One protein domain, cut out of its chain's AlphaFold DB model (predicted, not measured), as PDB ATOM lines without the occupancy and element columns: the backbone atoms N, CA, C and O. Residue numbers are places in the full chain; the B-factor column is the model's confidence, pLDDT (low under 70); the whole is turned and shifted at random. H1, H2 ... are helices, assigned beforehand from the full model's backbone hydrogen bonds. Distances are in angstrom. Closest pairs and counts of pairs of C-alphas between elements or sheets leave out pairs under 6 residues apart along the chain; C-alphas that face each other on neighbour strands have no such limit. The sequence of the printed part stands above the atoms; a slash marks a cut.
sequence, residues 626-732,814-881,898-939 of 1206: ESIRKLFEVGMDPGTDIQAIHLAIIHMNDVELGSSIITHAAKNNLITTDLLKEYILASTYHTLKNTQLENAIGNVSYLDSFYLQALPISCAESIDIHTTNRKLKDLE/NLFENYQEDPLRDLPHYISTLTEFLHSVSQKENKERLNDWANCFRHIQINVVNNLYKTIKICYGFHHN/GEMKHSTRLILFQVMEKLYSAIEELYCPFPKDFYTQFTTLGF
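Overview. This is residues 626 to 732, 814 to 881 and 898 to 939 of the 1206 residues of the protein "GSAP-16 domain-containing protein" of Dictyostelium purpureum (UniProt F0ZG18). The longest helix, H7, crosses H4 as an X, over one side of an up-and-down bundle of H2, H3 and H4, in which each helix runs against the one before it. H1 packs on H3 away from H7, H6 crosses the early part of H7, and the hairpin of H8 and H9 packs through H8 on the first residues of H4. The printed part has 217 residues with nine named helices, H1 to H9 in chain order, and no named strand; the class is all helix. It is compact, with a radius of gyration of the C-alphas of 18.3 A and spans of 53 by 47 by 32 A.

Along the chain. Find C-alpha 847 at (188.296, 284.927, 185.748); from there H7, residues 847 to 875, runs 41.6 A. Look next for H4, residues 673 to 696, 34.7 A long, and H8, residues 902 to 921, 28.4 A. H6 spans residues 827 to 841, 22.1 A. Go back to C-alpha 626 at (164.080, 262.879, 155.294), where H1, residues 626 to 634, begins; H2 is residues 640 to 651, H3 655 to 667 and H5 705 to 710. H9, residues 930 to 939, ends at C-alpha 939, (201.380, 265.355, 147.608).

Arrangement. Start at Thr 684 and Gln 861, the closest C-alphas of H4 and H7, 5.2 A apart: the helices touch at a steep tilt of 56 degrees. Residues 868 to 875 of H7 touch H3, closest at Thr 663 and Cys 875, 6.3 A. H2 touches H4 at a shallow tilt of 7 degrees, the same way, closest at Ile 642 and Leu 675, 5.2 A. H2 and H3 form a hairpin, closest at Ile 649 and Val 655, 5.1 A; H3 and H4, also a hairpin, only just touch, with 3 pairs of C-alphas within 8 A, closest at Val 655 and Ser 683, 6.9 A. H1 touches H3 at Arg 629 and Ile 661, 6.2 A. H6 touches H7 at Thr 835 and Asn 851, 5.2 A, and only just touches H5 at Ala 710 and Val 841, 7.0 A. H8 touches H4 at Thr 673 and Lys 914, 4.8 A, and H9 at Phe 909 and Leu 937, 5.7 A. Each O i to N i+4 pair is within hydrogen-bond range in H2, H3, H4, H5, H7, H8 and H9; H6 has 10 of 11, and H1 has 2 of 5 beside 5 of 6 O i to N i+3 pairs.

Size, cuts and confidence. The C-alphas farthest apart, of Lys 844 and Glu 899, are 56.5 A apart. Residues 733 to 813 and 882 to 897 are not printed; the C-alpha gaps are 47.1 A and 18.6 A. Of the links printed whole, none is long. Residues 694 to 699, of which 694 to 696 belong to H4, stand free. The pLDDT is under 70 at residues 696 to 702, 717 to 732, 814 to 825 and 880 to 881.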
ATOM      1  N   GLU A 626     163.744 263.350 156.632       90.44
ATOM      2  CA  GLU A 626     164.080 262.879 155.294       90.44
ATOM      3  C   GLU A 626     163.981 263.997 154.242       90.44
ATOM      4  O   GLU A 626     164.877 264.138 153.414       90.44
ATOM      5  N   SER A 627     162.965 264.856 154.318       89.31
ATOM      6  CA  SER A 627     162.855 266.069 153.496       89.31
ATOM      7  C   SER A 627     164.063 266.992 153.664       89.31
ATOM      8  O   SER A 627     164.605 267.460 152.667       89.31
ATOM      9  N   ILE A 628     164.551 267.198 154.895       90.31
ATOM     10  CA  ILE A 628     165.752 268.021 155.131       90.31
ATOM     11  C   ILE A 628     167.007 267.362 154.542       90.31
ATOM     12  O   ILE A 628     167.804 268.049 153.908       90.31
ATOM     13  N   ARG A 629     167.162 266.035 154.669       90.00
ATOM     14  CA  ARG A 629     168.249 265.291 154.004       90.00
ATOM     15  C   ARG A 629     168.211 265.489 152.482       90.00
ATOM     16  O   ARG A 629     169.247 265.775 151.886       90.00
ATOM     17  N   LYS A 630     167.025 265.406 151.873       89.00
ATOM     18  CA  LYS A 630     166.806 265.532 150.420       89.00
ATOM     19  C   LYS A 630     167.127 266.908 149.843       89.00
ATOM     20  O   LYS A 630     167.470 266.997 148.666       89.00
ATOM     21  N   LEU A 631     167.109 267.975 150.644       86.44
ATOM     22  CA  LEU A 631     167.583 269.289 150.187       86.44
ATOM     23  C   LEU A 631     169.045 269.229 149.696       86.44
ATOM     24  O   LEU A 631     169.389 269.872 148.705       86.44
ATOM     25  N   PHE A 632     169.875 268.385 150.317       88.50
ATOM     26  CA  PHE A 632     171.282 268.186 149.954       88.50
ATOM     27  C   PHE A 632     171.500 267.217 148.773       88.50
ATOM     28  O   PHE A 632     172.647 267.023 148.373       88.50
ATOM     29  N   GLU A 633     170.448 266.617 148.202       86.88
ATOM     30  CA  GLU A 633     170.534 265.780 146.989       86.88
ATOM     31  C   GLU A 633     170.544 266.614 145.702       86.88
ATOM     32  O   GLU A 633     171.245 266.283 144.749       86.88
ATOM     33  N   VAL A 634     169.786 267.712 145.678       81.31
ATOM     34  CA  VAL A 634     169.566 268.541 144.474       81.31
ATOM     35  C   VAL A 634     170.605 269.667 144.342       81.31
ATOM     36  O   VAL A 634     170.703 270.313 143.299       81.31
ATOM     37  N   GLY A 635     171.382 269.912 145.399       78.56
ATOM     38  CA  GLY A 635     172.147 271.143 145.571       78.56
ATOM     39  C   GLY A 635     171.259 272.274 146.101       78.56
ATOM     40  O   GLY A 635     170.127 272.485 145.649       78.56
ATOM     41  N   MET A 636     171.783 272.998 147.088       83.81
ATOM     42  CA  MET A 636     171.097 274.100 147.760       83.81
ATOM     43  C   MET A 636     171.675 275.441 147.314       83.81
ATOM     44  O   MET A 636     172.845 275.531 146.946       83.81
ATOM     45  N   ASP A 637     170.850 276.482 147.356       85.44
ATOM     46  CA  ASP A 637     171.308 277.851 147.130       85.44
ATOM     47  C   ASP A 637     172.195 278.261 148.341       85.44
ATOM     48  O   ASP A 637     171.768 278.012 149.477       85.44
ATOM     49  N   PRO A 638     173.412 278.822 148.154       81.94
ATOM     50  CA  PRO A 638     174.380 279.024 149.241       81.94
ATOM     51  C   PRO A 638     173.814 279.762 150.458       81.94
ATOM     52  O   PRO A 638     173.094 280.748 150.319       81.94
ATOM     53  N   GLY A 639     174.130 279.268 151.656       86.75
ATOM     54  CA  GLY A 639     173.592 279.752 152.927       86.75
ATOM     55  C   GLY A 639     172.334 279.009 153.383       86.75
ATOM     56  O   GLY A 639     172.104 278.858 154.584       86.75
ATOM     57  N   THR A 640     171.547 278.457 152.456       88.94
ATOM     58  CA  THR A 640     170.384 277.617 152.800       88.94
ATOM     59  C   THR A 640     170.823 276.266 153.376       88.94
ATOM     60  O   THR A 640     170.142 275.695 154.225       88.94
ATOM     61  N   ASP A 641     171.978 275.763 152.934       91.94
ATOM     62  CA  ASP A 641     172.670 274.588 153.473       91.94
ATOM     63  C   ASP A 641     173.072 274.793 154.942       91.94
ATOM     64  O   ASP A 641     172.807 273.944 155.796       91.94
ATOM     65  N   ILE A 642     173.623 275.965 155.252       94.44
ATOM     66  CA  ILE A 642     174.027 276.366 156.604       94.44
ATOM     67  C   ILE A 642     172.795 276.503 157.512       94.44
ATOM     68  O   ILE A 642     172.746 275.924 158.597       94.44
ATOM     69  N   GLN A 643     171.739 277.177 157.042       92.19
ATOM     70  CA  GLN A 643     170.471 277.276 157.776       92.19
ATOM     71  C   GLN A 643     169.843 275.894 158.036       92.19
ATOM     72  O   GLN A 643     169.337 275.643 159.131       92.19
ATOM     73  N   ALA A 644     169.907 274.969 157.072       92.06
ATOM     74  CA  ALA A 644     169.383 273.613 157.230       92.06
ATOM     75  C   ALA A 644     170.192 272.763 158.227       92.06
ATOM     76  O   ALA A 644     169.598 271.977 158.971       92.06
ATOM     77  N   ILE A 645     171.520 272.925 158.299       95.56
ATOM     78  CA  ILE A 645     172.334 272.184 159.273       95.56
ATOM     79  C   ILE A 645     172.208 272.756 160.694       95.56
ATOM     80  O   ILE A 645     172.092 271.982 161.648       95.56
ATOM     81  N   HIS A 646     172.090 274.082 160.835       95.06
ATOM     82  CA  HIS A 646     171.719 274.729 162.098       95.06
ATOM     83  C   HIS A 646     170.353 274.227 162.590       95.06
ATOM     84  O   HIS A 646     170.195 273.831 163.749       95.06
ATOM     85  N   LEU A 647     169.363 274.163 161.690       93.12
ATOM     86  CA  LEU A 647     168.028 273.640 161.980       93.12
ATOM     87  C   LEU A 647     168.078 272.191 162.486       93.12
ATOM     88  O   LEU A 647     167.426 271.883 163.486       93.12
ATOM     89  N   ALA A 648     168.870 271.324 161.849       95.06
ATOM     90  CA  ALA A 648     169.050 269.930 162.258       95.06
ATOM     91  C   ALA A 648     169.677 269.799 163.663       95.06
ATOM     92  O   ALA A 648     169.171 269.074 164.523       95.06
ATOM     93  N   ILE A 649     170.760 270.530 163.929       95.50
ATOM     94  CA  ILE A 649     171.554 270.337 165.147       95.50
ATOM     95  C   ILE A 649     170.963 271.107 166.342       95.50
ATOM     96  O   ILE A 649     170.773 270.523 167.412       95.50
ATOM     97  N   ILE A 650     170.617 272.387 166.177       92.81
ATOM     98  CA  ILE A 650     170.171 273.269 167.271       92.81
ATOM     99  C   ILE A 650     168.676 273.143 167.549       92.81
ATOM    100  O   ILE A 650     168.265 272.950 168.698       92.81
ATOM    101  N   HIS A 651     167.843 273.262 166.513       88.62
ATOM    102  CA  HIS A 651     166.391 273.338 166.685       88.62
ATOM    103  C   HIS A 651     165.725 271.960 166.705       88.62
ATOM    104  O   HIS A 651     164.838 271.723 167.532       88.62
ATOM    105  N   MET A 652     166.143 271.046 165.825       90.12
ATOM    106  CA  MET A 652     165.663 269.661 165.798       90.12
ATOM    107  C   MET A 652     166.276 268.801 166.903       90.12
ATOM    108  O   MET A 652     165.594 267.887 167.364       90.12
ATOM    109  N   ASN A 653     167.468 269.169 167.391       92.75
ATOM    110  CA  ASN A 653     168.238 268.437 168.400       92.75
ATOM    111  C   ASN A 653     168.730 267.064 167.884       92.75
ATOM    112  O   ASN A 653     168.788 266.098 168.643       92.75
ATOM    113  N   ASP A 654     169.078 266.992 166.593       95.06
ATOM    114  CA  ASP A 654     169.390 265.773 165.838       95.06
ATOM    115  C   ASP A 654     170.794 265.860 165.195       95.06
ATOM    116  O   ASP A 654     170.967 266.189 164.018       95.06
ATOM    117  N   VAL A 655     171.830 265.572 165.995       95.31
ATOM    118  CA  VAL A 655     173.243 265.573 165.549       95.31
ATOM    119  C   VAL A 655     173.510 264.476 164.513       95.31
ATOM    120  O   VAL A 655     174.337 264.651 163.621       95.31
ATOM    121  N   GLU A 656     172.784 263.357 164.576       95.81
ATOM    122  CA  GLU A 656     172.844 262.301 163.560       95.81
ATOM    123  C   GLU A 656     172.396 262.808 162.181       95.81
ATOM    124  O   GLU A 656     173.034 262.479 161.182       95.81
ATOM    125  N   LEU A 657     171.335 263.626 162.105       95.75
ATOM    126  CA  LEU A 657     170.917 264.272 160.859       95.75
ATOM    127  C   LEU A 657     171.992 265.248 160.370       95.75
ATOM    128  O   LEU A 657     172.353 265.185 159.199       95.75
ATOM    129  N   GLY A 658     172.574 266.071 161.251       96.06
ATOM    130  CA  GLY A 658     173.709 266.934 160.897       96.06
ATOM    131  C   GLY A 658     174.901 266.147 160.330       96.06
ATOM    132  O   GLY A 658     175.437 266.480 159.275       96.06
ATOM    133  N   SER A 659     175.274 265.039 160.974       96.06
ATOM    134  CA  SER A 659     176.351 264.146 160.525       96.06
ATOM    135  C   SER A 659     176.001 263.432 159.210       96.06
ATOM    136  O   SER A 659     176.841 263.303 158.315       96.06
ATOM    137  N   SER A 660     174.733 263.039 159.031       95.62
ATOM    138  CA  SER A 660     174.191 262.498 157.778       95.62
ATOM    139  C   SER A 660     174.218 263.527 156.643       95.62
ATOM    140  O   SER A 660     174.451 263.137 155.500       95.62
ATOM    141  N   ILE A 661     173.992 264.808 156.945       95.06
ATOM    142  CA  ILE A 661     174.060 265.929 156.001       95.06
ATOM    143  C   ILE A 661     175.509 266.158 155.561       95.06
ATOM    144  O   ILE A 661     175.771 266.118 154.362       95.06
ATOM    145  N   ILE A 662     176.467 266.285 156.491       96.25
ATOM    146  CA  ILE A 662     177.900 266.391 156.144       96.25
ATOM    147  C   ILE A 662     178.363 265.171 155.341       96.25
ATOM    148  O   ILE A 662     179.038 265.319 154.325       96.25
ATOM    149  N   THR A 663     177.955 263.963 155.741       95.00
ATOM    150  CA  THR A 663     178.255 262.718 155.016       95.00
ATOM    151  C   THR A 663     177.745 262.761 153.572       95.00
ATOM    152  O   THR A 663     178.439 262.312 152.657       95.00
ATOM    153  N   HIS A 664     176.547 263.307 153.348       93.31
ATOM    154  CA  HIS A 664     175.978 263.453 152.011       93.31
ATOM    155  C   HIS A 664     176.677 264.554 151.199       93.31
ATOM    156  O   HIS A 664     177.093 264.320 150.062       93.31
ATOM    157  N   ALA A 665     176.866 265.734 151.792       94.12
ATOM    158  CA  ALA A 665     177.518 266.870 151.154       94.12
ATOM    159  C   ALA A 665     178.972 266.552 150.764       94.12
ATOM    160  O   ALA A 665     179.385 266.872 149.651       94.12
ATOM    161  N   ALA A 666     179.731 265.847 151.612       93.81
ATOM    162  CA  ALA A 666     181.100 265.423 151.312       93.81
ATOM    163  C   ALA A 666     181.151 264.495 150.090       93.81
ATOM    164  O   ALA A 666     181.877 264.762 149.129       93.81
ATOM    165  N   LYS A 667     180.323 263.442 150.070       91.44
ATOM    166  CA  LYS A 667     180.276 262.473 148.959       91.44
ATOM    167  C   LYS A 667     179.941 263.108 147.606       91.44
ATOM    168  O   LYS A 667     180.418 262.613 146.589       91.44
ATOM    169  N   ASN A 668     179.185 264.206 147.603       91.88
ATOM    170  CA  ASN A 668     178.798 264.950 146.400       91.88
ATOM    171  C   ASN A 668     179.646 266.220 146.149       91.88
ATOM    172  O   ASN A 668     179.342 266.984 145.239       91.88
ATOM    173  N   ASN A 669     180.706 266.455 146.936       92.38
ATOM    174  CA  ASN A 669     181.557 267.658 146.909       92.38
ATOM    175  C   ASN A 669     180.806 269.001 147.102       92.38
ATOM    176  O   ASN A 669     181.263 270.053 146.662       92.38
ATOM    177  N   LEU A 670     179.666 268.967 147.798       93.12
ATOM    178  CA  LEU A 670     178.833 270.129 148.141       93.12
ATOM    179  C   LEU A 670     179.252 270.815 149.454       93.12
ATOM    180  O   LEU A 670     178.605 271.758 149.889       93.12
ATOM    181  N   ILE A 671     180.316 270.341 150.109       95.00
ATOM    182  CA  ILE A 671     180.864 270.970 151.319       95.00
ATOM    183  C   ILE A 671     181.358 272.385 151.000       95.00
ATOM    184  O   ILE A 671     182.109 272.578 150.040       95.00
ATOM    185  N   THR A 672     181.012 273.345 151.855       95.88
ATOM    186  CA  THR A 672     181.595 274.694 151.930       95.88
ATOM    187  C   THR A 672     182.355 274.851 153.254       95.88
ATOM    188  O   THR A 672     182.149 274.067 154.184       95.88
ATOM    189  N   THR A 673     183.252 275.836 153.354       96.50
ATOM    190  CA  THR A 673     183.956 276.143 154.614       96.50
ATOM    191  C   THR A 673     182.957 276.526 155.707       96.50
ATOM    192  O   THR A 673     183.022 276.019 156.823       96.50
ATOM    193  N   ASP A 674     181.968 277.352 155.369       95.69
ATOM    194  CA  ASP A 674     180.938 277.822 156.295       95.69
ATOM    195  C   ASP A 674     179.998 276.706 156.772       95.69
ATOM    196  O   ASP A 674     179.682 276.653 157.957       95.69
ATOM    197  N   LEU A 675     179.643 275.733 155.921       95.94
ATOM    198  CA  LEU A 675     178.878 274.551 156.344       95.94
ATOM    199  C   LEU A 675     179.642 273.698 157.377       95.94
ATOM    200  O   LEU A 675     179.029 273.109 158.271       95.94
ATOM    201  N   LEU A 676     180.978 273.642 157.286       97.56
ATOM    202  CA  LEU A 676     181.816 272.984 158.294       97.56
ATOM    203  C   LEU A 676     181.933 273.819 159.574       97.56
ATOM    204  O   LEU A 676     181.807 273.252 160.660       97.56
ATOM    205  N   LYS A 677     182.123 275.144 159.468       96.81
ATOM    206  CA  LYS A 677     182.137 276.049 160.632       96.81
ATOM    207  C   LYS A 677     180.827 275.958 161.413       96.81
ATOM    208  O   LYS A 677     180.857 275.777 162.628       96.81
ATOM    209  N   GLU A 678     179.691 275.980 160.719       96.75
ATOM    210  CA  GLU A 678     178.372 275.813 161.323       96.75
ATOM    211  C   GLU A 678     178.225 274.452 161.997       96.75
ATOM    212  O   GLU A 678     177.816 274.393 163.152       96.75
ATOM    213  N   TYR A 679     178.608 273.353 161.333       97.44
ATOM    214  CA  TYR A 679     178.566 272.030 161.961       97.44
ATOM    215  C   TYR A 679     179.384 271.992 163.261       97.44
ATOM    216  O   TYR A 679     178.927 271.416 164.252       97.44
ATOM    217  N   ILE A 680     180.575 272.604 163.271       97.38
ATOM    218  CA  ILE A 680     181.451 272.665 164.446       97.38
ATOM    219  C   ILE A 680     180.795 273.492 165.559       97.38
ATOM    220  O   ILE A 680     180.646 272.983 166.671       97.38
ATOM    221  N   LEU A 681     180.365 274.725 165.277       95.50
ATOM    222  CA  LEU A 681     179.729 275.616 166.257       95.50
ATOM    223  C   LEU A 681     178.432 275.015 166.811       95.50
ATOM    224  O   LEU A 681     178.302 274.834 168.024       95.50
ATOM    225  N   ALA A 682     177.517 274.612 165.929       95.75
ATOM    226  CA  ALA A 682     176.222 274.070 166.306       95.75
ATOM    227  C   ALA A 682     176.356 272.780 167.129       95.75
ATOM    228  O   ALA A 682     175.682 272.626 168.148       95.75
ATOM    229  N   SER A 683     177.256 271.865 166.744       96.75
ATOM    230  CA  SER A 683     177.491 270.627 167.507       96.75
ATOM    231  C   SER A 683     178.169 270.900 168.853       96.75
ATOM    232  O   SER A 683     177.855 270.236 169.842       96.75
ATOM    233  N   THR A 684     179.069 271.888 168.920       95.75
ATOM    234  CA  THR A 684     179.743 272.292 170.167       95.75
ATOM    235  C   THR A 684     178.735 272.860 171.161       95.75
ATOM    236  O   THR A 684     178.655 272.397 172.301       95.75
ATOM    237  N   TYR A 685     177.893 273.793 170.708       94.44
ATOM    238  CA  TYR A 685     176.807 274.357 171.503       94.44
ATOM    239  C   TYR A 685     175.784 273.292 171.925       94.44
ATOM    240  O   TYR A 685     175.385 273.245 173.089       94.44
ATOM    241  N   HIS A 686     175.379 272.406 171.008       94.75
ATOM    242  CA  HIS A 686     174.447 271.312 171.288       94.75
ATOM    243  C   HIS A 686     174.964 270.399 172.407       94.75
ATOM    244  O   HIS A 686     174.239 270.125 173.365       94.75
ATOM    245  N   THR A 687     176.222 269.954 172.321       94.50
ATOM    246  CA  THR A 687     176.839 269.114 173.356       94.50
ATOM    247  C   THR A 687     176.919 269.857 174.689       94.50
ATOM    248  O   THR A 687     176.442 269.333 175.692       94.50
ATOM    249  N   LEU A 688     177.414 271.101 174.709       91.81
ATOM    250  CA  LEU A 688     177.514 271.907 175.933       91.81
ATOM    251  C   LEU A 688     176.148 272.114 176.617       91.81
ATOM    252  O   LEU A 688     176.040 272.007 177.840       91.81
ATOM    253  N   LYS A 689     175.095 272.362 175.832       90.75
ATOM    254  CA  LYS A 689     173.708 272.494 176.301       90.75
ATOM    255  C   LYS A 689     173.167 271.185 176.892       90.75
ATOM    256  O   LYS A 689     172.537 271.218 177.948       90.75
ATOM    257  N   ASN A 690     173.421 270.038 176.259       89.50
ATOM    258  CA  ASN A 690     172.978 268.740 176.779       89.50
ATOM    259  C   ASN A 690     173.741 268.351 178.055       89.50
ATOM    260  O   ASN A 690     173.120 267.939 179.030       89.50
ATOM    261  N   THR A 691     175.059 268.566 178.098       87.06
ATOM    262  CA  THR A 691     175.881 268.318 179.294       87.06
ATOM    263  C   THR A 691     175.445 269.187 180.481       87.06
ATOM    264  O   THR A 691     175.510 268.736 181.624       87.06
ATOM    265  N   GLN A 692     174.939 270.405 180.256       81.25
ATOM    266  CA  GLN A 692     174.288 271.182 181.320       81.25
ATOM    267  C   GLN A 692     172.969 270.554 181.782       81.25
ATOM    268  O   GLN A 692     172.728 270.487 182.985       81.25
ATOM    269  N   LEU A 693     172.133 270.069 180.859       74.06
ATOM    270  CA  LEU A 693     170.849 269.439 181.186       74.06
ATOM    271  C   LEU A 693     171.024 268.149 182.009       74.06
ATOM    272  O   LEU A 693     170.259 267.909 182.939       74.06
ATOM    273  N   GLU A 694     172.053 267.355 181.709       78.50
ATOM    274  CA  GLU A 694     172.425 266.165 182.484       78.50
ATOM    275  C   GLU A 694     172.969 266.540 183.876       78.50
ATOM    276  O   GLU A 694     172.530 265.983 184.882       78.50
ATOM    277  N   ASN A 695     173.864 267.532 183.965       71.94
ATOM    278  CA  ASN A 695     174.444 267.967 185.243       71.94
ATOM    279  C   ASN A 695     173.464 268.733 186.149       71.94
ATOM    280  O   ASN A 695     173.611 268.693 187.371       71.94
ATOM    281  N   ALA A 696     172.432 269.380 185.596       61.38
ATOM    282  CA  ALA A 696     171.389 270.059 186.371       61.38
ATOM    283  C   ALA A 696     170.600 269.095 187.283       61.38
ATOM    284  O   ALA A 696     170.116 269.499 188.339       61.38
ATOM    285  N   ILE A 697     170.540 267.806 186.927       62.78
ATOM    286  CA  ILE A 697     169.961 266.733 187.756       62.78
ATOM    287  C   ILE A 697     170.799 266.506 189.039       62.78
ATOM    288  O   ILE A 697     170.297 265.983 190.032       62.78
ATOM    289  N   GLY A 698     172.066 266.935 189.045       64.62
ATOM    290  CA  GLY A 698     173.030 266.808 190.143       64.62
ATOM    291  C   GLY A 698     173.223 268.060 191.012       64.62
ATOM    292  O   GLY A 698     174.281 268.190 191.623       64.62
ATOM    293  N   ASN A 699     172.255 268.984 191.071       56.44
ATOM    294  CA  ASN A 699     172.275 270.214 191.895       56.44
ATOM    295  C   ASN A 699     173.418 271.227 191.635       56.44
ATOM    296  O   ASN A 699     173.480 272.245 192.324       56.44
ATOM    297  N   VAL A 700     174.295 271.014 190.647       59.41
ATOM    298  CA  VAL A 700     175.379 271.954 190.299       59.41
ATOM    299  C   VAL A 700     175.194 272.455 188.866       59.41
ATOM    300  O   VAL A 700     175.616 271.818 187.903       59.41
ATOM    301  N   SER A 701     174.567 273.627 188.718       57.97
ATOM    302  CA  SER A 701     174.481 274.318 187.423       57.97
ATOM    303  C   SER A 701     175.836 274.943 187.089       57.97
ATOM    304  O   SER A 701     176.179 276.018 187.581       57.97
ATOM    305  N   TYR A 702     176.641 274.242 186.287       64.62
ATOM    306  CA  TYR A 702     178.026 274.645 186.023       64.62
ATOM    307  C   TYR A 702     178.149 275.965 185.252       64.62
ATOM    308  O   TYR A 702     179.045 276.745 185.583       64.62
ATOM    309  N   LEU A 703     177.243 276.234 184.303       72.62
ATOM    310  CA  LEU A 703     177.075 277.513 183.598       72.62
ATOM    311  C   LEU A 703     175.687 278.111 183.903       72.62
ATOM    312  O   LEU A 703     174.737 277.381 184.192       72.62
ATOM    313  N   ASP A 704     175.576 279.437 183.799       78.81
ATOM    314  CA  ASP A 704     174.295 280.149 183.652       78.81
ATOM    315  C   ASP A 704     173.851 280.090 182.173       78.81
ATOM    316  O   ASP A 704     174.682 280.161 181.260       78.81
ATOM    317  N   SER A 705     172.541 279.997 181.922       78.94
ATOM    318  CA  SER A 705     171.952 280.062 180.576       78.94
ATOM    319  C   SER A 705     172.322 281.351 179.831       78.94
ATOM    320  O   SER A 705     172.405 281.339 178.601       78.94
ATOM    321  N   PHE A 706     172.616 282.436 180.553       80.75
ATOM    322  CA  PHE A 706     173.153 283.669 179.978       80.75
ATOM    323  C   PHE A 706     174.459 283.444 179.191       80.75
ATOM    324  O   PHE A 706     174.621 284.006 178.112       80.75
ATOM    325  N   TYR A 707     175.359 282.567 179.659       80.44
ATOM    326  CA  TYR A 707     176.614 282.277 178.948       80.44
ATOM    327  C   TYR A 707     176.418 281.381 177.731       80.44
ATOM    328  O   TYR A 707     177.133 281.551 176.751       80.44
ATOM    329  N   LEU A 708     175.428 280.478 177.737       83.81
ATOM    330  CA  LEU A 708     175.042 279.785 176.502       83.81
ATOM    331  C   LEU A 708     174.606 280.800 175.438       83.81
ATOM    332  O   LEU A 708     175.082 280.739 174.312       83.81
ATOM    333  N   GLN A 709     173.761 281.765 175.806       83.25
ATOM    334  CA  GLN A 709     173.278 282.806 174.888       83.25
ATOM    335  C   GLN A 709     174.381 283.774 174.413       83.25
ATOM    336  O   GLN A 709     174.171 284.486 173.437       83.25
ATOM    337  N   ALA A 710     175.538 283.796 175.085       82.75
ATOM    338  CA  ALA A 710     176.709 284.593 174.723       82.75
ATOM    339  C   ALA A 710     177.705 283.869 173.797       82.75
ATOM    340  O   ALA A 710     178.572 284.519 173.216       82.75
ATOM    341  N   LEU A 711     177.633 282.540 173.683       84.88
ATOM    342  CA  LEU A 711     178.529 281.764 172.823       84.88
ATOM    343  C   LEU A 711     178.061 281.810 171.358       84.88
ATOM    344  O   LEU A 711     176.855 281.831 171.110       84.88
ATOM    345  N   PRO A 712     178.979 281.757 170.373       81.44
ATOM    346  CA  PRO A 712     178.614 281.686 168.962       81.44
ATOM    347  C   PRO A 712     177.870 280.374 168.666       81.44
ATOM    348  O   PRO A 712     178.460 279.295 168.614       81.44
ATOM    349  N   ILE A 713     176.550 280.471 168.485       83.75
ATOM    350  CA  ILE A 713     175.659 279.330 168.202       83.75
ATOM    351  C   ILE A 713     175.710 278.945 166.710       83.75
ATOM    352  O   ILE A 713     175.304 277.847 166.337       83.75
ATOM    353  N   SER A 714     176.180 279.858 165.855       87.62
ATOM    354  CA  SER A 714     176.154 279.759 164.394       87.62
ATOM    355  C   SER A 714     177.199 280.687 163.769       87.62
ATOM    356  O   SER A 714     177.562 281.689 164.382       87.62
ATOM    357  N   CYS A 715     177.644 280.401 162.542       85.44
ATOM    358  CA  CYS A 715     178.361 281.364 161.695       85.44
ATOM    359  C   CYS A 715     177.439 282.071 160.679       85.44
ATOM    360  O   CYS A 715     177.920 282.804 159.820       85.44
ATOM    361  N   ALA A 716     176.118 281.873 160.770       72.25
ATOM    362  CA  ALA A 716     175.122 282.411 159.843       72.25
ATOM    363  C   ALA A 716     174.865 283.929 159.955       72.25
ATOM    364  O   ALA A 716     173.994 284.441 159.254       72.25
ATOM    365  N   GLU A 717     175.604 284.664 160.793       61.22
ATOM    366  CA  GLU A 717     175.493 286.132 160.891       61.22
ATOM    367  C   GLU A 717     175.847 286.846 159.570       61.22
ATOM    368  O   GLU A 717     175.430 287.981 159.354       61.22
ATOM    369  N   SER A 718     176.544 286.160 158.656       48.62
ATOM    370  CA  SER A 718     176.850 286.603 157.289       48.62
ATOM    371  C   SER A 718     175.788 286.246 156.233       48.62
ATOM    372  O   SER A 718     175.943 286.613 155.069       48.62
ATOM    373  N   ILE A 719     174.726 285.504 156.582       49.69
ATOM    374  CA  ILE A 719     173.797 284.934 155.591       49.69
ATOM    375  C   ILE A 719     172.597 285.849 155.372       49.69
ATOM    376  O   ILE A 719     171.622 285.847 156.125       49.69
ATOM    377  N   ASP A 720     172.657 286.574 154.261       49.38
ATOM    378  CA  ASP A 720     171.607 287.468 153.796       49.38
ATOM    379  C   ASP A 720     170.281 286.708 153.562       49.38
ATOM    380  O   ASP A 720     170.149 285.874 152.662       49.38
ATOM    381  N   ILE A 721     169.265 286.992 154.386       42.69
ATOM    382  CA  ILE A 721     167.998 286.227 154.467       42.69
ATOM    383  C   ILE A 721     167.128 286.405 153.196       42.69
ATOM    384  O   ILE A 721     166.091 285.764 153.019       42.69
ATOM    385  N   HIS A 722     167.535 287.277 152.274       43.59
ATOM    386  CA  HIS A 722     166.714 287.770 151.168       43.59
ATOM    387  C   HIS A 722     166.676 286.886 149.902       43.59
ATOM    388  O   HIS A 722     165.887 287.163 148.994       43.59
ATOM    389  N   THR A 723     167.474 285.816 149.811       41.72
ATOM    390  CA  THR A 723     167.648 285.028 148.569       41.72
ATOM    391  C   THR A 723     166.711 283.820 148.413       41.72
ATOM    392  O   THR A 723     166.424 283.419 147.283       41.72
ATOM    393  N   THR A 724     166.175 283.250 149.499       40.91
ATOM    394  CA  THR A 724     165.518 281.922 149.530       40.91
ATOM    395  C   THR A 724     164.072 281.891 148.999       40.91
ATOM    396  O   THR A 724     163.131 281.443 149.650       40.91
ATOM    397  N   ASN A 725     163.868 282.296 147.741       36.97
ATOM    398  CA  ASN A 725     162.554 282.314 147.075       36.97
ATOM    399  C   ASN A 725     162.006 280.929 146.635       36.97
ATOM    400  O   ASN A 725     160.990 280.860 145.933       36.97
ATOM    401  N   ARG A 726     162.624 279.805 147.039       42.47
ATOM    402  CA  ARG A 726     162.065 278.463 146.789       42.47
ATOM    403  C   ARG A 726     160.862 278.207 147.703       42.47
ATOM    404  O   ARG A 726     160.973 278.208 148.923       42.47
ATOM    405  N   LYS A 727     159.702 277.918 147.105       40.38
ATOM    406  CA  LYS A 727     158.510 277.470 147.843       40.38
ATOM    407  C   LYS A 727     158.751 276.076 148.433       40.38
ATOM    408  O   LYS A 727     158.661 275.096 147.695       40.38
ATOM    409  N   LEU A 728     158.987 275.996 149.741       39.19
ATOM    410  CA  LEU A 728     158.861 274.750 150.500       39.19
ATOM    411  C   LEU A 728     157.436 274.204 150.308       39.19
ATOM    412  O   LEU A 728     156.468 274.907 150.603       39.19
ATOM    413  N   LYS A 729     157.301 272.981 149.784       43.59
ATOM    414  CA  LYS A 729     156.004 272.291 149.652       43.59
ATOM    415  C   LYS A 729     155.731 271.335 150.814       43.59
ATOM    416  O   LYS A 729     154.605 270.882 150.977       43.59
ATOM    417  N   ASP A 730     156.765 271.059 151.598       45.47
ATOM    418  CA  ASP A 730     156.929 269.815 152.353       45.47
ATOM    419  C   ASP A 730     156.949 270.071 153.874       45.47
ATOM    420  O   ASP A 730     157.419 269.256 154.664       45.47
ATOM    421  N   LEU A 731     156.441 271.237 154.296       44.06
ATOM    422  CA  LEU A 731     156.206 271.574 155.698       44.06
ATOM    423  C   LEU A 731     154.753 271.240 156.058       44.06
ATOM    424  O   LEU A 731     153.835 271.978 155.698       44.06
ATOM    425  N   GLU A 732     154.543 270.155 156.802       48.53
ATOM    426  CA  GLU A 732     153.228 269.840 157.367       48.53
ATOM    427  C   GLU A 732     152.880 270.834 158.489       48.53
ATOM    428  O   GLU A 732     153.434 270.790 159.592       48.53
ATOM    429  N   ASN A 814     194.231 261.603 179.877       59.78
ATOM    430  CA  ASN A 814     194.208 260.790 178.661       59.78
ATOM    431  C   ASN A 814     193.298 261.401 177.582       59.78
ATOM    432  O   ASN A 814     193.431 261.104 176.393       59.78
ATOM    433  N   LEU A 815     192.405 262.316 177.977       59.12
ATOM    434  CA  LEU A 815     191.509 263.034 177.072       59.12
ATOM    435  C   LEU A 815     192.274 263.907 176.055       59.12
ATOM    436  O   LEU A 815     191.717 264.249 175.013       59.12
ATOM    437  N   PHE A 816     193.550 264.223 176.322       59.38
ATOM    438  CA  PHE A 816     194.432 264.959 175.414       59.38
ATOM    439  C   PHE A 816     195.239 264.085 174.434       59.38
ATOM    440  O   PHE A 816     195.690 264.602 173.413       59.38
ATOM    441  N   GLU A 817     195.399 262.772 174.662       63.94
ATOM    442  CA  GLU A 817     196.294 261.911 173.852       63.94
ATOM    443  C   GLU A 817     195.915 261.825 172.362       63.94
ATOM    444  O   GLU A 817     196.715 261.387 171.530       63.94
ATOM    445  N   ASN A 818     194.690 262.223 172.011       60.22
ATOM    446  CA  ASN A 818     194.134 262.182 170.658       60.22
ATOM    447  C   ASN A 818     194.174 263.537 169.929       60.22
ATOM    448  O   ASN A 818     193.468 263.721 168.934       60.22
ATOM    449  N   TYR A 819     195.027 264.455 170.388       64.44
ATOM    450  CA  TYR A 819     195.337 265.711 169.705       64.44
ATOM    451  C   TYR A 819     196.799 265.773 169.272       64.44
ATOM    452  O   TYR A 819     197.657 265.034 169.755       64.44
ATOM    453  N   GLN A 820     197.054 266.651 168.311       65.25
ATOM    454  CA  GLN A 820     198.382 267.104 167.941       65.25
ATOM    455  C   GLN A 820     198.323 268.623 168.064       65.25
ATOM    456  O   GLN A 820     197.524 269.250 167.374       65.25
ATOM    457  N   GLU A 821     199.098 269.199 168.983       63.22
ATOM    458  CA  GLU A 821     199.144 270.656 169.136       63.22
ATOM    459  C   GLU A 821     199.585 271.287 167.811       63.22
ATOM    460  O   GLU A 821     200.490 270.771 167.146       63.22
ATOM    461  N   ASP A 822     198.910 272.365 167.401       67.06
ATOM    462  CA  ASP A 822     199.301 273.123 166.216       67.06
ATOM    463  C   ASP A 822     200.637 273.807 166.520       67.06
ATOM    464  O   ASP A 822     200.680 274.716 167.351       67.06
ATOM    465  N   PRO A 823     201.744 273.425 165.862       61.19
ATOM    466  CA  PRO A 823     203.042 273.988 166.188       61.19
ATOM    467  C   PRO A 823     203.195 275.438 165.671       61.19
ATOM    468  O   PRO A 823     204.286 276.008 165.750       61.19
ATOM    469  N   LEU A 824     202.148 276.040 165.087       58.66
ATOM    470  CA  LEU A 824     202.040 277.470 164.773       58.66
ATOM    471  C   LEU A 824     201.238 278.279 165.813       58.66
ATOM    472  O   LEU A 824     201.272 279.506 165.729       58.66
ATOM    473  N   ARG A 825     200.489 277.653 166.737       69.38
ATOM    474  CA  ARG A 825     199.522 278.360 167.601       69.38
ATOM    475  C   ARG A 825     199.515 277.843 169.042       69.38
ATOM    476  O   ARG A 825     199.096 276.720 169.310       69.38
ATOM    477  N   ASP A 826     199.875 278.719 169.979       73.56
ATOM    478  CA  ASP A 826     199.865 278.421 171.412       73.56
ATOM    479  C   ASP A 826     198.454 278.098 171.925       73.56
ATOM    480  O   ASP A 826     197.579 278.965 172.027       73.56
ATOM    481  N   LEU A 827     198.242 276.844 172.330       79.94
ATOM    482  CA  LEU A 827     196.983 276.383 172.915       79.94
ATOM    483  C   LEU A 827     196.531 277.211 174.149       79.94
ATOM    484  O   LEU A 827     195.320 277.409 174.293       79.94
ATOM    485  N   PRO A 828     197.430 277.749 175.009       86.44
ATOM    486  CA  PRO A 828     197.062 278.706 176.058       86.44
ATOM    487  C   PRO A 828     196.470 280.029 175.548       86.44
ATOM    488  O   PRO A 828     195.571 280.572 176.191       86.44
ATOM    489  N   HIS A 829     196.918 280.539 174.394       87.38
ATOM    490  CA  HIS A 829     196.429 281.807 173.846       87.38
ATOM    491  C   HIS A 829     194.937 281.720 173.498       87.38
ATOM    492  O   HIS A 829     194.166 282.597 173.884       87.38
ATOM    493  N   TYR A 830     194.503 280.613 172.881       86.25
ATOM    494  CA  TYR A 830     193.083 280.359 172.607       86.25
ATOM    495  C   TYR A 830     192.220 280.407 173.882       86.25
ATOM    496  O   TYR A 830     191.159 281.035 173.894       86.25
ATOM    497  N   ILE A 831     192.690 279.790 174.976       90.31
ATOM    498  CA  ILE A 831     191.985 279.816 176.268       90.31
ATOM    499  C   ILE A 831     191.897 281.255 176.792       90.31
ATOM    500  O   ILE A 831     190.824 281.661 177.236       90.31
ATOM    501  N   SER A 832     192.988 282.032 176.736       91.56
ATOM    502  CA  SER A 832     193.003 283.414 177.241       91.56
ATOM    503  C   SER A 832     192.029 284.300 176.467       91.56
ATOM    504  O   SER A 832     191.187 284.948 177.082       91.56
ATOM    505  N   THR A 833     192.060 284.249 175.133       90.00
ATOM    506  CA  THR A 833     191.159 285.022 174.263       90.00
ATOM    507  C   THR A 833     189.690 284.668 174.509       90.00
ATOM    508  O   THR A 833     188.852 285.560 174.644       90.00
ATOM    509  N   LEU A 834     189.359 283.379 174.661       89.25
ATOM    510  CA  LEU A 834     187.995 282.946 174.986       89.25
ATOM    511  C   LEU A 834     187.580 283.328 176.422       89.25
ATOM    512  O   LEU A 834     186.431 283.702 176.657       89.25
ATOM    513  N   THR A 835     188.509 283.299 177.380       92.06
ATOM    514  CA  THR A 835     188.279 283.755 178.764       92.06
ATOM    515  C   THR A 835     188.005 285.258 178.813       92.06
ATOM    516  O   THR A 835     187.106 285.705 179.523       92.06
ATOM    517  N   GLU A 836     188.753 286.047 178.042       92.69
ATOM    518  CA  GLU A 836     188.593 287.499 177.936       92.69
ATOM    519  C   GLU A 836     187.303 287.879 177.206       92.69
ATOM    520  O   GLU A 836     186.600 288.782 177.662       92.69
ATOM    521  N   PHE A 837     186.913 287.132 176.168       91.25
ATOM    522  CA  PHE A 837     185.586 287.241 175.562       91.25
ATOM    523  C   PHE A 837     184.470 286.991 176.590       91.25
ATOM    524  O   PHE A 837     183.620 287.861 176.791       91.25
ATOM    525  N   LEU A 838     184.497 285.862 177.311       89.50
ATOM    526  CA  LEU A 838     183.487 285.536 178.329       89.50
ATOM    527  C   LEU A 838     183.430 286.585 179.460       89.50
ATOM    528  O   LEU A 838     182.343 286.936 179.923       89.50
ATOM    529  N   HIS A 839     184.582 287.135 179.854       91.38
ATOM    530  CA  HIS A 839     184.688 288.225 180.831       91.38
ATOM    531  C   HIS A 839     184.146 289.560 180.291       91.38
ATOM    532  O   HIS A 839     183.555 290.340 181.037       91.38
ATOM    533  N   SER A 840     184.292 289.830 178.989       91.19
ATOM    534  CA  SER A 840     183.711 291.021 178.355       91.19
ATOM    535  C   SER A 840     182.178 290.990 178.341       91.19
ATOM    536  O   SER A 840     181.545 292.033 178.513       91.19
ATOM    537  N   VAL A 841     181.576 289.798 178.211       85.25
ATOM    538  CA  VAL A 841     180.114 289.623 178.224       85.25
ATOM    539  C   VAL A 841     179.545 289.572 179.650       85.25
ATOM    540  O   VAL A 841     178.383 289.931 179.854       85.25
ATOM    541  N   SER A 842     180.337 289.199 180.665       81.44
ATOM    542  CA  SER A 842     179.891 289.246 182.063       81.44
ATOM    543  C   SER A 842     180.978 289.607 183.071       81.44
ATOM    544  O   SER A 842     181.934 288.873 183.304       81.44
ATOM    545  N   GLN A 843     180.705 290.686 183.799       81.12
ATOM    546  CA  GLN A 843     181.512 291.204 184.905       81.12
ATOM    547  C   GLN A 843     181.182 290.541 186.263       81.12
ATOM    548  O   GLN A 843     181.591 291.051 187.304       81.12
ATOM    549  N   LYS A 844     180.376 289.464 186.288       88.62
ATOM    550  CA  LYS A 844     179.871 288.847 187.536       88.62
ATOM    551  C   LYS A 844     180.657 287.633 188.034       88.62
ATOM    552  O   LYS A 844     180.545 287.306 189.212       88.62
ATOM    553  N   GLU A 845     181.378 286.937 187.162       89.56
ATOM    554  CA  GLU A 845     182.060 285.677 187.491       89.56
ATOM    555  C   GLU A 845     183.574 285.874 187.602       89.56
ATOM    556  O   GLU A 845     184.162 286.724 186.936       89.56
ATOM    557  N   ASN A 846     184.217 285.063 188.442       92.31
ATOM    558  CA  ASN A 846     185.669 285.074 188.613       92.31
ATOM    559  C   ASN A 846     186.379 284.605 187.324       92.31
ATOM    560  O   ASN A 846     185.982 283.592 186.742       92.31
ATOM    561  N   LYS A 847     187.469 285.284 186.920       92.25
ATOM    562  CA  LYS A 847     188.296 284.927 185.748       92.25
ATOM    563  C   LYS A 847     188.742 283.458 185.770       92.25
ATOM    564  O   LYS A 847     188.785 282.839 184.714       92.25
ATOM    565  N   GLU A 848     188.995 282.879 186.945       92.94
ATOM    566  CA  GLU A 848     189.327 281.450 187.093       92.94
ATOM    567  C   GLU A 848     188.197 280.534 186.584       92.94
ATOM    568  O   GLU A 848     188.435 279.637 185.779       92.94
ATOM    569  N   ARG A 849     186.941 280.816 186.957       88.44
ATOM    570  CA  ARG A 849     185.768 280.049 186.505       88.44
ATOM    571  C   ARG A 849     185.482 280.260 185.016       88.44
ATOM    572  O   ARG A 849     185.092 279.325 184.323       88.44
ATOM    573  N   LEU A 850     185.707 281.475 184.513       90.38
ATOM    574  CA  LEU A 850     185.615 281.775 183.081       90.38
ATOM    575  C   LEU A 850     186.685 281.018 182.276       90.38
ATOM    576  O   LEU A 850     186.396 280.541 181.181       90.38
ATOM    577  N   ASN A 851     187.883 280.838 182.840       92.00
ATOM    578  CA  ASN A 851     188.949 280.014 182.274       92.00
ATOM    579  C   ASN A 851     188.594 278.514 182.291       92.00
ATOM    580  O   ASN A 851     188.826 277.826 181.297       92.00
ATOM    581  N   ASP A 852     187.976 277.999 183.357       89.25
ATOM    582  CA  ASP A 852     187.463 276.618 183.387       89.25
ATOM    583  C   ASP A 852     186.385 276.388 182.313       89.25
ATOM    584  O   ASP A 852     186.360 275.348 181.649       89.25
ATOM    585  N   TRP A 853     185.515 277.377 182.080       87.94
ATOM    586  CA  TRP A 853     184.524 277.335 181.003       87.94
ATOM    587  C   TRP A 853     185.145 277.443 179.609       87.94
ATOM    588  O   TRP A 853     184.736 276.695 178.723       87.94
ATOM    589  N   ALA A 854     186.148 278.303 179.412       91.19
ATOM    590  CA  ALA A 854     186.901 278.385 178.162       91.19
ATOM    591  C   ALA A 854     187.595 277.048 177.844       91.19
ATOM    592  O   ALA A 854     187.514 276.555 176.717       91.19
ATOM    593  N   ASN A 855     188.187 276.398 178.853       90.25
ATOM    594  CA  ASN A 855     188.723 275.042 178.734       90.25
ATOM    595  C   ASN A 855     187.630 274.021 178.376       90.25
ATOM    596  O   ASN A 855     187.819 273.238 177.447       90.25
ATOM    597  N   CYS A 856     186.485 274.033 179.063       89.75
ATOM    598  CA  CYS A 856     185.369 273.116 178.801       89.75
ATOM    599  C   CYS A 856     184.800 273.269 177.375       89.75
ATOM    600  O   CYS A 856     184.647 272.275 176.661       89.75
ATOM    601  N   PHE A 857     184.564 274.507 176.926       91.75
ATOM    602  CA  PHE A 857     184.132 274.810 175.559       91.75
ATOM    603  C   PHE A 857     185.153 274.302 174.537       91.75
ATOM    604  O   PHE A 857     184.786 273.529 173.653       91.75
ATOM    605  N   ARG A 858     186.440 274.647 174.718       90.12
ATOM    606  CA  ARG A 858     187.552 274.149 173.896       90.12
ATOM    607  C   ARG A 858     187.507 272.626 173.791       90.12
ATOM    608  O   ARG A 858     187.486 272.107 172.684       90.12
ATOM    609  N   HIS A 859     187.447 271.910 174.918       89.75
ATOM    610  CA  HIS A 859     187.416 270.440 174.958       89.75
ATOM    611  C   HIS A 859     186.267 269.838 174.145       89.75
ATOM    612  O   HIS A 859     186.475 268.891 173.385       89.75
ATOM    613  N   ILE A 860     185.058 270.387 174.281       93.12
ATOM    614  CA  ILE A 860     183.894 269.947 173.504       93.12
ATOM    615  C   ILE A 860     184.112 270.238 172.014       93.12
ATOM    616  O   ILE A 860     183.858 269.364 171.184       93.12
ATOM    617  N   GLN A 861     184.648 271.413 171.675       93.50
ATOM    618  CA  GLN A 861     184.919 271.823 170.300       93.50
ATOM    619  C   GLN A 861     185.941 270.903 169.613       93.50
ATOM    620  O   GLN A 861     185.658 270.398 168.527       93.50
ATOM    621  N   ILE A 862     187.079 270.581 170.246       90.94
ATOM    622  CA  ILE A 862     188.043 269.643 169.640       90.94
ATOM    623  C   ILE A 862     187.473 268.223 169.523       90.94
ATOM    624  O   ILE A 862     187.712 267.558 168.515       90.94
ATOM    625  N   ASN A 863     186.659 267.768 170.484       93.75
ATOM    626  CA  ASN A 863     185.954 266.486 170.372       93.75
ATOM    627  C   ASN A 863     184.970 266.479 169.183       93.75
ATOM    628  O   ASN A 863     184.846 265.470 168.484       93.75
ATOM    629  N   VAL A 864     184.290 267.596 168.912       95.88
ATOM    630  CA  VAL A 864     183.431 267.776 167.728       95.88
ATOM    631  C   VAL A 864     184.251 267.745 166.435       95.88
ATOM    632  O   VAL A 864     183.884 267.013 165.515       95.88
ATOM    633  N   VAL A 865     185.380 268.457 166.370       96.19
ATOM    634  CA  VAL A 865     186.273 268.480 165.196       96.19
ATOM    635  C   VAL A 865     186.889 267.094 164.933       96.19
ATOM    636  O   VAL A 865     186.888 266.632 163.792       96.19
ATOM    637  N   ASN A 866     187.316 266.370 165.974       94.50
ATOM    638  CA  ASN A 866     187.783 264.981 165.870       94.50
ATOM    639  C   ASN A 866     186.701 264.046 165.306       94.50
ATOM    640  O   ASN A 866     186.981 263.222 164.432       94.50
ATOM    641  N   ASN A 867     185.454 264.177 165.771       95.56
ATOM    642  CA  ASN A 867     184.339 263.375 165.265       95.56
ATOM    643  C   ASN A 867     183.970 263.736 163.816       95.56
ATOM    644  O   ASN A 867     183.755 262.834 163.009       95.56
ATOM    645  N   LEU A 868     183.966 265.023 163.455       96.69
ATOM    646  CA  LEU A 868     183.772 265.503 162.082       96.69
ATOM    647  C   LEU A 868     184.828 264.923 161.127       96.69
ATOM    648  O   LEU A 868     184.490 264.325 160.105       96.69
ATOM    649  N   TYR A 869     186.103 265.029 161.500       96.75
ATOM    650  CA  TYR A 869     187.233 264.482 160.752       96.75
ATOM    651  C   TYR A 869     187.140 262.958 160.586       96.75
ATOM    652  O   TYR A 869     187.319 262.434 159.484       96.75
ATOM    653  N   LYS A 870     186.775 262.235 161.652       94.94
ATOM    654  CA  LYS A 870     186.529 260.785 161.620       94.94
ATOM    655  C   LYS A 870     185.368 260.416 160.687       94.94
ATOM    656  O   LYS A 870     185.509 259.474 159.907       94.94
ATOM    657  N   THR A 871     184.262 261.160 160.711       95.56
ATOM    658  CA  THR A 871     183.124 260.973 159.793       95.56
ATOM    659  C   THR A 871     183.540 261.194 158.339       95.56
ATOM    660  O   THR A 871     183.272 260.338 157.496       95.56
ATOM    661  N   ILE A 872     184.263 262.281 158.042       95.94
ATOM    662  CA  ILE A 872     184.798 262.566 156.701       95.94
ATOM    663  C   ILE A 872     185.708 261.424 156.231       95.94
ATOM    664  O   ILE A 872     185.503 260.892 155.144       95.94
ATOM    665  N   LYS A 873     186.644 260.958 157.066       94.06
ATOM    666  CA  LYS A 873     187.501 259.799 156.757       94.06
ATOM    667  C   LYS A 873     186.693 258.539 156.413       94.06
ATOM    668  O   LYS A 873     186.958 257.902 155.390       94.06
ATOM    669  N   ILE A 874     185.673 258.211 157.208       93.00
ATOM    670  CA  ILE A 874     184.787 257.060 156.958       93.00
ATOM    671  C   ILE A 874     184.022 257.218 155.630       93.00
ATOM    672  O   ILE A 874     183.855 256.234 154.910       93.00
ATOM    673  N   CYS A 875     183.623 258.437 155.243       93.81
ATOM    674  CA  CYS A 875     182.920 258.689 153.976       93.81
ATOM    675  C   CYS A 875     183.714 258.281 152.725       93.81
ATOM    676  O   CYS A 875     183.089 257.932 151.722       93.81
ATOM    677  N   TYR A 876     185.049 258.288 152.794       93.94
ATOM    678  CA  TYR A 876     185.948 257.898 151.700       93.94
ATOM    679  C   TYR A 876     186.643 256.541 151.926       93.94
ATOM    680  O   TYR A 876     187.612 256.226 151.238       93.94
ATOM    681  N   GLY A 877     186.137 255.718 152.852       89.38
ATOM    682  CA  GLY A 877     186.567 254.325 153.029       89.38
ATOM    683  C   GLY A 877     187.695 254.090 154.039       89.38
ATOM    684  O   GLY A 877     188.171 252.959 154.146       89.38
ATOM    685  N   PHE A 878     188.103 255.099 154.819       86.56
ATOM    686  CA  PHE A 878     189.015 254.895 155.951       86.56
ATOM    687  C   PHE A 878     188.261 254.320 157.153       86.56
ATOM    688  O   PHE A 878     187.900 255.032 158.094       86.56
ATOM    689  N   HIS A 879     188.033 253.009 157.127       78.94
ATOM    690  CA  HIS A 879     187.561 252.277 158.296       78.94
ATOM    691  C   HIS A 879     188.655 252.238 159.370       78.94
ATOM    692  O   HIS A 879     189.801 251.875 159.113       78.94
ATOM    693  N   HIS A 880     188.298 252.639 160.590       68.75
ATOM    694  CA  HIS A 880     189.196 252.586 161.738       68.75
ATOM    695  C   HIS A 880     189.002 251.233 162.431       68.75
ATOM    696  O   HIS A 880     187.951 250.999 163.029       68.75
ATOM    697  N   ASN A 881     189.994 250.341 162.336       63.44
ATOM    698  CA  ASN A 881     189.927 248.945 162.800       63.44
ATOM    699  C   ASN A 881     189.983 248.792 164.341       63.44
ATOM    700  O   ASN A 881     190.670 247.924 164.866       63.44
ATOM    701  N   GLY A 898     197.655 256.276 149.011       92.88
ATOM    702  CA  GLY A 898     198.268 255.930 147.723       92.88
ATOM    703  C   GLY A 898     197.439 254.961 146.866       92.88
ATOM    704  O   GLY A 898     197.448 255.075 145.641       92.88
ATOM    705  N   GLU A 899     196.663 254.067 147.486       93.81
ATOM    706  CA  GLU A 899     195.806 253.078 146.806       93.81
ATOM    707  C   GLU A 899     194.457 253.662 146.342       93.81
ATOM    708  O   GLU A 899     193.781 253.093 145.482       93.81
ATOM    709  N   MET A 900     194.050 254.819 146.873       95.00
ATOM    710  CA  MET A 900     192.785 255.461 146.504       95.00
ATOM    711  C   MET A 900     192.773 255.919 145.037       95.00
ATOM    712  O   MET A 900     193.753 256.462 144.520       95.00
ATOM    713  N   LYS A 901     191.615 255.824 144.369       95.44
ATOM    714  CA  LYS A 901     191.415 256.426 143.036       95.44
ATOM    715  C   LYS A 901     191.696 257.934 143.093       95.44
ATOM    716  O   LYS A 901     191.250 258.606 144.021       95.44
ATOM    717  N   HIS A 902     192.413 258.472 142.104       95.25
ATOM    718  CA  HIS A 902     192.860 259.875 142.112       95.25
ATOM    719  C   HIS A 902     191.698 260.881 142.227       95.25
ATOM    720  O   HIS A 902     191.793 261.825 143.001       95.25
ATOM    721  N   SER A 903     190.558 260.637 141.569       95.38
ATOM    722  CA  SER A 903     189.351 261.465 141.735       95.38
ATOM    723  C   SER A 903     188.819 261.467 143.175       95.38
ATOM    724  O   SER A 903     188.430 262.513 143.686       95.38
ATOM    725  N   THR A 904     188.851 260.322 143.862       95.44
ATOM    726  CA  THR A 904     188.464 260.214 145.277       95.44
ATOM    727  C   THR A 904     189.459 260.934 146.191       95.44
ATOM    728  O   THR A 904     189.026 261.607 147.123       95.44
ATOM    729  N   ARG A 905     190.771 260.860 145.904       95.88
ATOM    730  CA  ARG A 905     191.789 261.657 146.618       95.88
ATOM    731  C   ARG A 905     191.563 263.154 146.436       95.88
ATOM    732  O   ARG A 905     191.618 263.871 147.423       95.88
ATOM    733  N   LEU A 906     191.279 263.610 145.215       96.25
ATOM    734  CA  LEU A 906     191.099 265.030 144.907       96.25
ATOM    735  C   LEU A 906     189.875 265.627 145.621       96.25
ATOM    736  O   LEU A 906     189.971 266.713 146.183       96.25
ATOM    737  N   ILE A 907     188.751 264.903 145.662       96.00
ATOM    738  CA  ILE A 907     187.561 265.343 146.411       96.00
ATOM    739  C   ILE A 907     187.845 265.345 147.922       96.00
ATOM    740  O   ILE A 907     187.531 266.319 148.601       96.00
ATOM    741  N   LEU A 908     188.490 264.299 148.460       96.44
ATOM    742  CA  LEU A 908     188.882 264.268 149.872       96.44
ATOM    743  C   LEU A 908     189.889 265.383 150.213       96.44
ATOM    744  O   LEU A 908     189.772 265.988 151.273       96.44
ATOM    745  N   PHE A 909     190.826 265.713 149.320       97.50
ATOM    746  CA  PHE A 909     191.731 266.854 149.474       97.50
ATOM    747  C   PHE A 909     190.949 268.173 149.569       97.50
ATOM    748  O   PHE A 909     191.149 268.910 150.525       97.50
ATOM    749  N   GLN A 910     189.999 268.421 148.663       97.06
ATOM    750  CA  GLN A 910     189.154 269.626 148.685       97.06
ATOM    751  C   GLN A 910     188.264 269.721 149.936       97.06
ATOM    752  O   GLN A 910     188.014 270.816 150.437       97.06
ATOM    753  N   VAL A 911     187.781 268.596 150.472       96.88
ATOM    754  CA  VAL A 911     187.029 268.578 151.743       96.88
ATOM    755  C   VAL A 911     187.954 268.804 152.946       96.88
ATOM    756  O   VAL A 911     187.574 269.511 153.875       96.88
ATOM    757  N   MET A 912     189.177 268.266 152.921       97.56
ATOM    758  CA  MET A 912     190.200 268.504 153.949       97.56
ATOM    759  C   MET A 912     190.730 269.944 153.937       97.56
ATOM    760  O   MET A 912     190.989 270.491 155.001       97.56
ATOM    761  N   GLU A 913     190.843 270.571 152.767       97.56
ATOM    762  CA  GLU A 913     191.223 271.979 152.584       97.56
ATOM    763  C   GLU A 913     190.167 272.918 153.187       97.56
ATOM    764  O   GLU A 913     190.487 273.759 154.023       97.56
ATOM    765  N   LYS A 914     188.883 272.694 152.879       97.50
ATOM    766  CA  LYS A 914     187.764 273.429 153.499       97.50
ATOM    767  C   LYS A 914     187.681 273.196 155.012       97.50
ATOM    768  O   LYS A 914     187.328 274.108 155.753       97.50
ATOM    769  N   LEU A 915     188.022 271.991 155.483       97.50
ATOM    770  CA  LEU A 915     188.104 271.686 156.914       97.50
ATOM    771  C   LEU A 915     189.300 272.374 157.584       97.50
ATOM    772  O   LEU A 915     189.154 272.832 158.711       97.50
ATOM    773  N   TYR A 916     190.443 272.495 156.905       97.31
ATOM    774  CA  TYR A 916     191.591 273.260 157.394       97.31
ATOM    775  C   TYR A 916     191.199 274.724 157.624       97.31
ATOM    776  O   TYR A 916     191.339 275.203 158.744       97.31
ATOM    777  N   SER A 917     190.598 275.391 156.629       96.94
ATOM    778  CA  SER A 917     190.116 276.773 156.780       96.94
ATOM    779  C   SER A 917     189.055 276.910 157.879       96.94
ATOM    780  O   SER A 917     189.148 277.804 158.713       96.94
ATOM    781  N   ALA A 918     188.092 275.983 157.964       96.69
ATOM    782  CA  ALA A 918     187.059 276.018 159.005       96.69
ATOM    783  C   ALA A 918     187.619 275.840 160.430       96.69
ATOM    784  O   ALA A 918     187.088 276.422 161.376       96.69
ATOM    785  N   ILE A 919     188.680 275.045 160.599       95.31
ATOM    786  CA  ILE A 919     189.405 274.902 161.870       95.31
ATOM    787  C   ILE A 919     190.216 276.174 162.154       95.31
ATOM    788  O   ILE A 919     190.150 276.704 163.263       95.31
ATOM    789  N   GLU A 920     190.928 276.693 161.152       94.31
ATOM    790  CA  GLU A 920     191.809 277.854 161.278       94.31
ATOM    791  C   GLU A 920     191.053 279.143 161.646       94.31
ATOM    792  O   GLU A 920     191.474 279.860 162.560       94.31
ATOM    793  N   GLU A 921     189.930 279.412 160.970       93.62
ATOM    794  CA  GLU A 921     189.061 280.582 161.174       93.62
ATOM    795  C   GLU A 921     188.325 280.553 162.522       93.62
ATOM    796  O   GLU A 921     188.094 281.600 163.125       93.62
ATOM    797  N   LEU A 922     187.976 279.362 163.023       91.81
ATOM    798  CA  LEU A 922     187.387 279.180 164.357       91.81
ATOM    799  C   LEU A 922     188.438 279.107 165.480       91.81
ATOM    800  O   LEU A 922     188.071 278.958 166.648       91.81
ATOM    801  N   TYR A 923     189.728 279.192 165.133       91.25
ATOM    802  CA  TYR A 923     190.873 278.991 166.029       91.25
ATOM    803  C   TYR A 923     190.834 277.642 166.780       91.25
ATOM    804  O   TYR A 923     191.407 277.492 167.858       91.25
ATOM    805  N   CYS A 924     190.174 276.644 166.189       90.44
ATOM    806  CA  CYS A 924     190.104 275.282 166.701       90.44
ATOM    807  C   CYS A 924     191.499 274.619 166.681       90.44
ATOM    808  O   CYS A 924     192.237 274.783 165.709       90.44
ATOM    809  N   PRO A 925     191.847 273.782 167.674       88.25
ATOM    810  CA  PRO A 925     192.999 272.890 167.567       88.25
ATOM    811  C   PRO A 925     192.755 271.784 166.525       88.25
ATOM    812  O   PRO A 925     191.630 271.301 166.360       88.25
ATOM    813  N   PHE A 926     193.813 271.345 165.840       92.12
ATOM    814  CA  PHE A 926     193.716 270.335 164.784       92.12
ATOM    815  C   PHE A 926     193.657 268.892 165.336       92.12
ATOM    816  O   PHE A 926     194.292 268.572 166.345       92.12
ATOM    817  N   PRO A 927     192.936 267.973 164.662       92.75
ATOM    818  CA  PRO A 927     192.980 266.547 164.973       92.75
ATOM    819  C   PRO A 927     194.377 265.932 164.869       92.75
ATOM    820  O   PRO A 927     195.177 266.284 163.998       92.75
ATOM    821  N   LYS A 928     194.634 264.907 165.685       88.94
ATOM    822  CA  LYS A 928     195.828 264.064 165.550       88.94
ATOM    823  C   LYS A 928     195.905 263.441 164.151       88.94
ATOM    824  O   LYS A 928     194.900 262.996 163.594       88.94
ATOM    825  N   ASP A 929     197.106 263.451 163.573       92.69
ATOM    826  CA  ASP A 929     197.398 263.038 162.192       92.69
ATOM    827  C   ASP A 929     196.685 263.840 161.081       92.69
ATOM    828  O   ASP A 929     196.756 263.435 159.912       92.69
ATOM    829  N   PHE A 930     196.053 264.986 161.390       95.62
ATOM    830  CA  PHE A 930     195.437 265.856 160.379       95.62
ATOM    831  C   PHE A 930     196.466 266.313 159.345       95.62
ATOM    832  O   PHE A 930     196.327 265.994 158.164       95.62
ATOM    833  N   TYR A 931     197.537 266.984 159.786       96.06
ATOM    834  CA  TYR A 931     198.593 267.487 158.901       96.06
ATOM    835  C   TYR A 931     199.288 266.370 158.122       96.06
ATOM    836  O   TYR A 931     199.539 266.529 156.928       96.06
ATOM    837  N   THR A 932     199.536 265.220 158.761       95.56
ATOM    838  CA  THR A 932     200.089 264.025 158.105       95.56
ATOM    839  C   THR A 932     199.241 263.638 156.892       95.56
ATOM    840  O   THR A 932     199.762 263.472 155.790       95.56
ATOM    841  N   GLN A 933     197.923 263.518 157.067       96.19
ATOM    842  CA  GLN A 933     197.020 263.048 156.014       96.19
ATOM    843  C   GLN A 933     196.684 264.141 154.991       96.19
ATOM    844  O   GLN A 933     196.627 263.840 153.802       96.19
ATOM    845  N   PHE A 934     196.531 265.399 155.414       97.81
ATOM    846  CA  PHE A 934     196.300 266.539 154.522       97.81
ATOM    847  C   PHE A 934     197.500 266.783 153.596       97.81
ATOM    848  O   PHE A 934     197.329 266.853 152.380       97.81
ATOM    849  N   THR A 935     198.721 266.771 154.141       97.81
ATOM    850  CA  THR A 935     199.963 266.864 153.357       97.81
ATOM    851  C   THR A 935     200.133 265.653 152.433       97.81
ATOM    852  O   THR A 935     200.474 265.815 151.263       97.81
ATOM    853  N   THR A 936     199.812 264.438 152.902       97.69
ATOM    854  CA  THR A 936     199.824 263.230 152.052       97.69
ATOM    855  C   THR A 936     198.850 263.354 150.874       97.69
ATOM    856  O   THR A 936     199.202 263.028 149.743       97.69
ATOM    857  N   LEU A 937     197.629 263.846 151.108       97.88
ATOM    858  CA  LEU A 937     196.647 264.099 150.050       97.88
ATOM    859  C   LEU A 937     197.142 265.171 149.073       97.88
ATOM    860  O   LEU A 937     197.083 264.946 147.865       97.88
ATOM    861  N   GLY A 938     197.687 266.281 149.580       98.06
ATOM    862  CA  GLY A 938     198.289 267.341 148.772       98.06
ATOM    863  C   GLY A 938     199.397 266.820 147.856       98.06
ATOM    864  O   GLY A 938     199.384 267.108 146.663       98.06
ATOM    865  N   PHE A 939     200.298 265.983 148.375       97.94
ATOM    866  CA  PHE A 939     201.380 265.355 147.608       97.94
ATOM    867  C   PHE A 939     200.871 264.501 146.430       97.94
ATOM    868  O   PHE A 939     201.456 264.536 145.351       97.94
TER     869      PHE A 939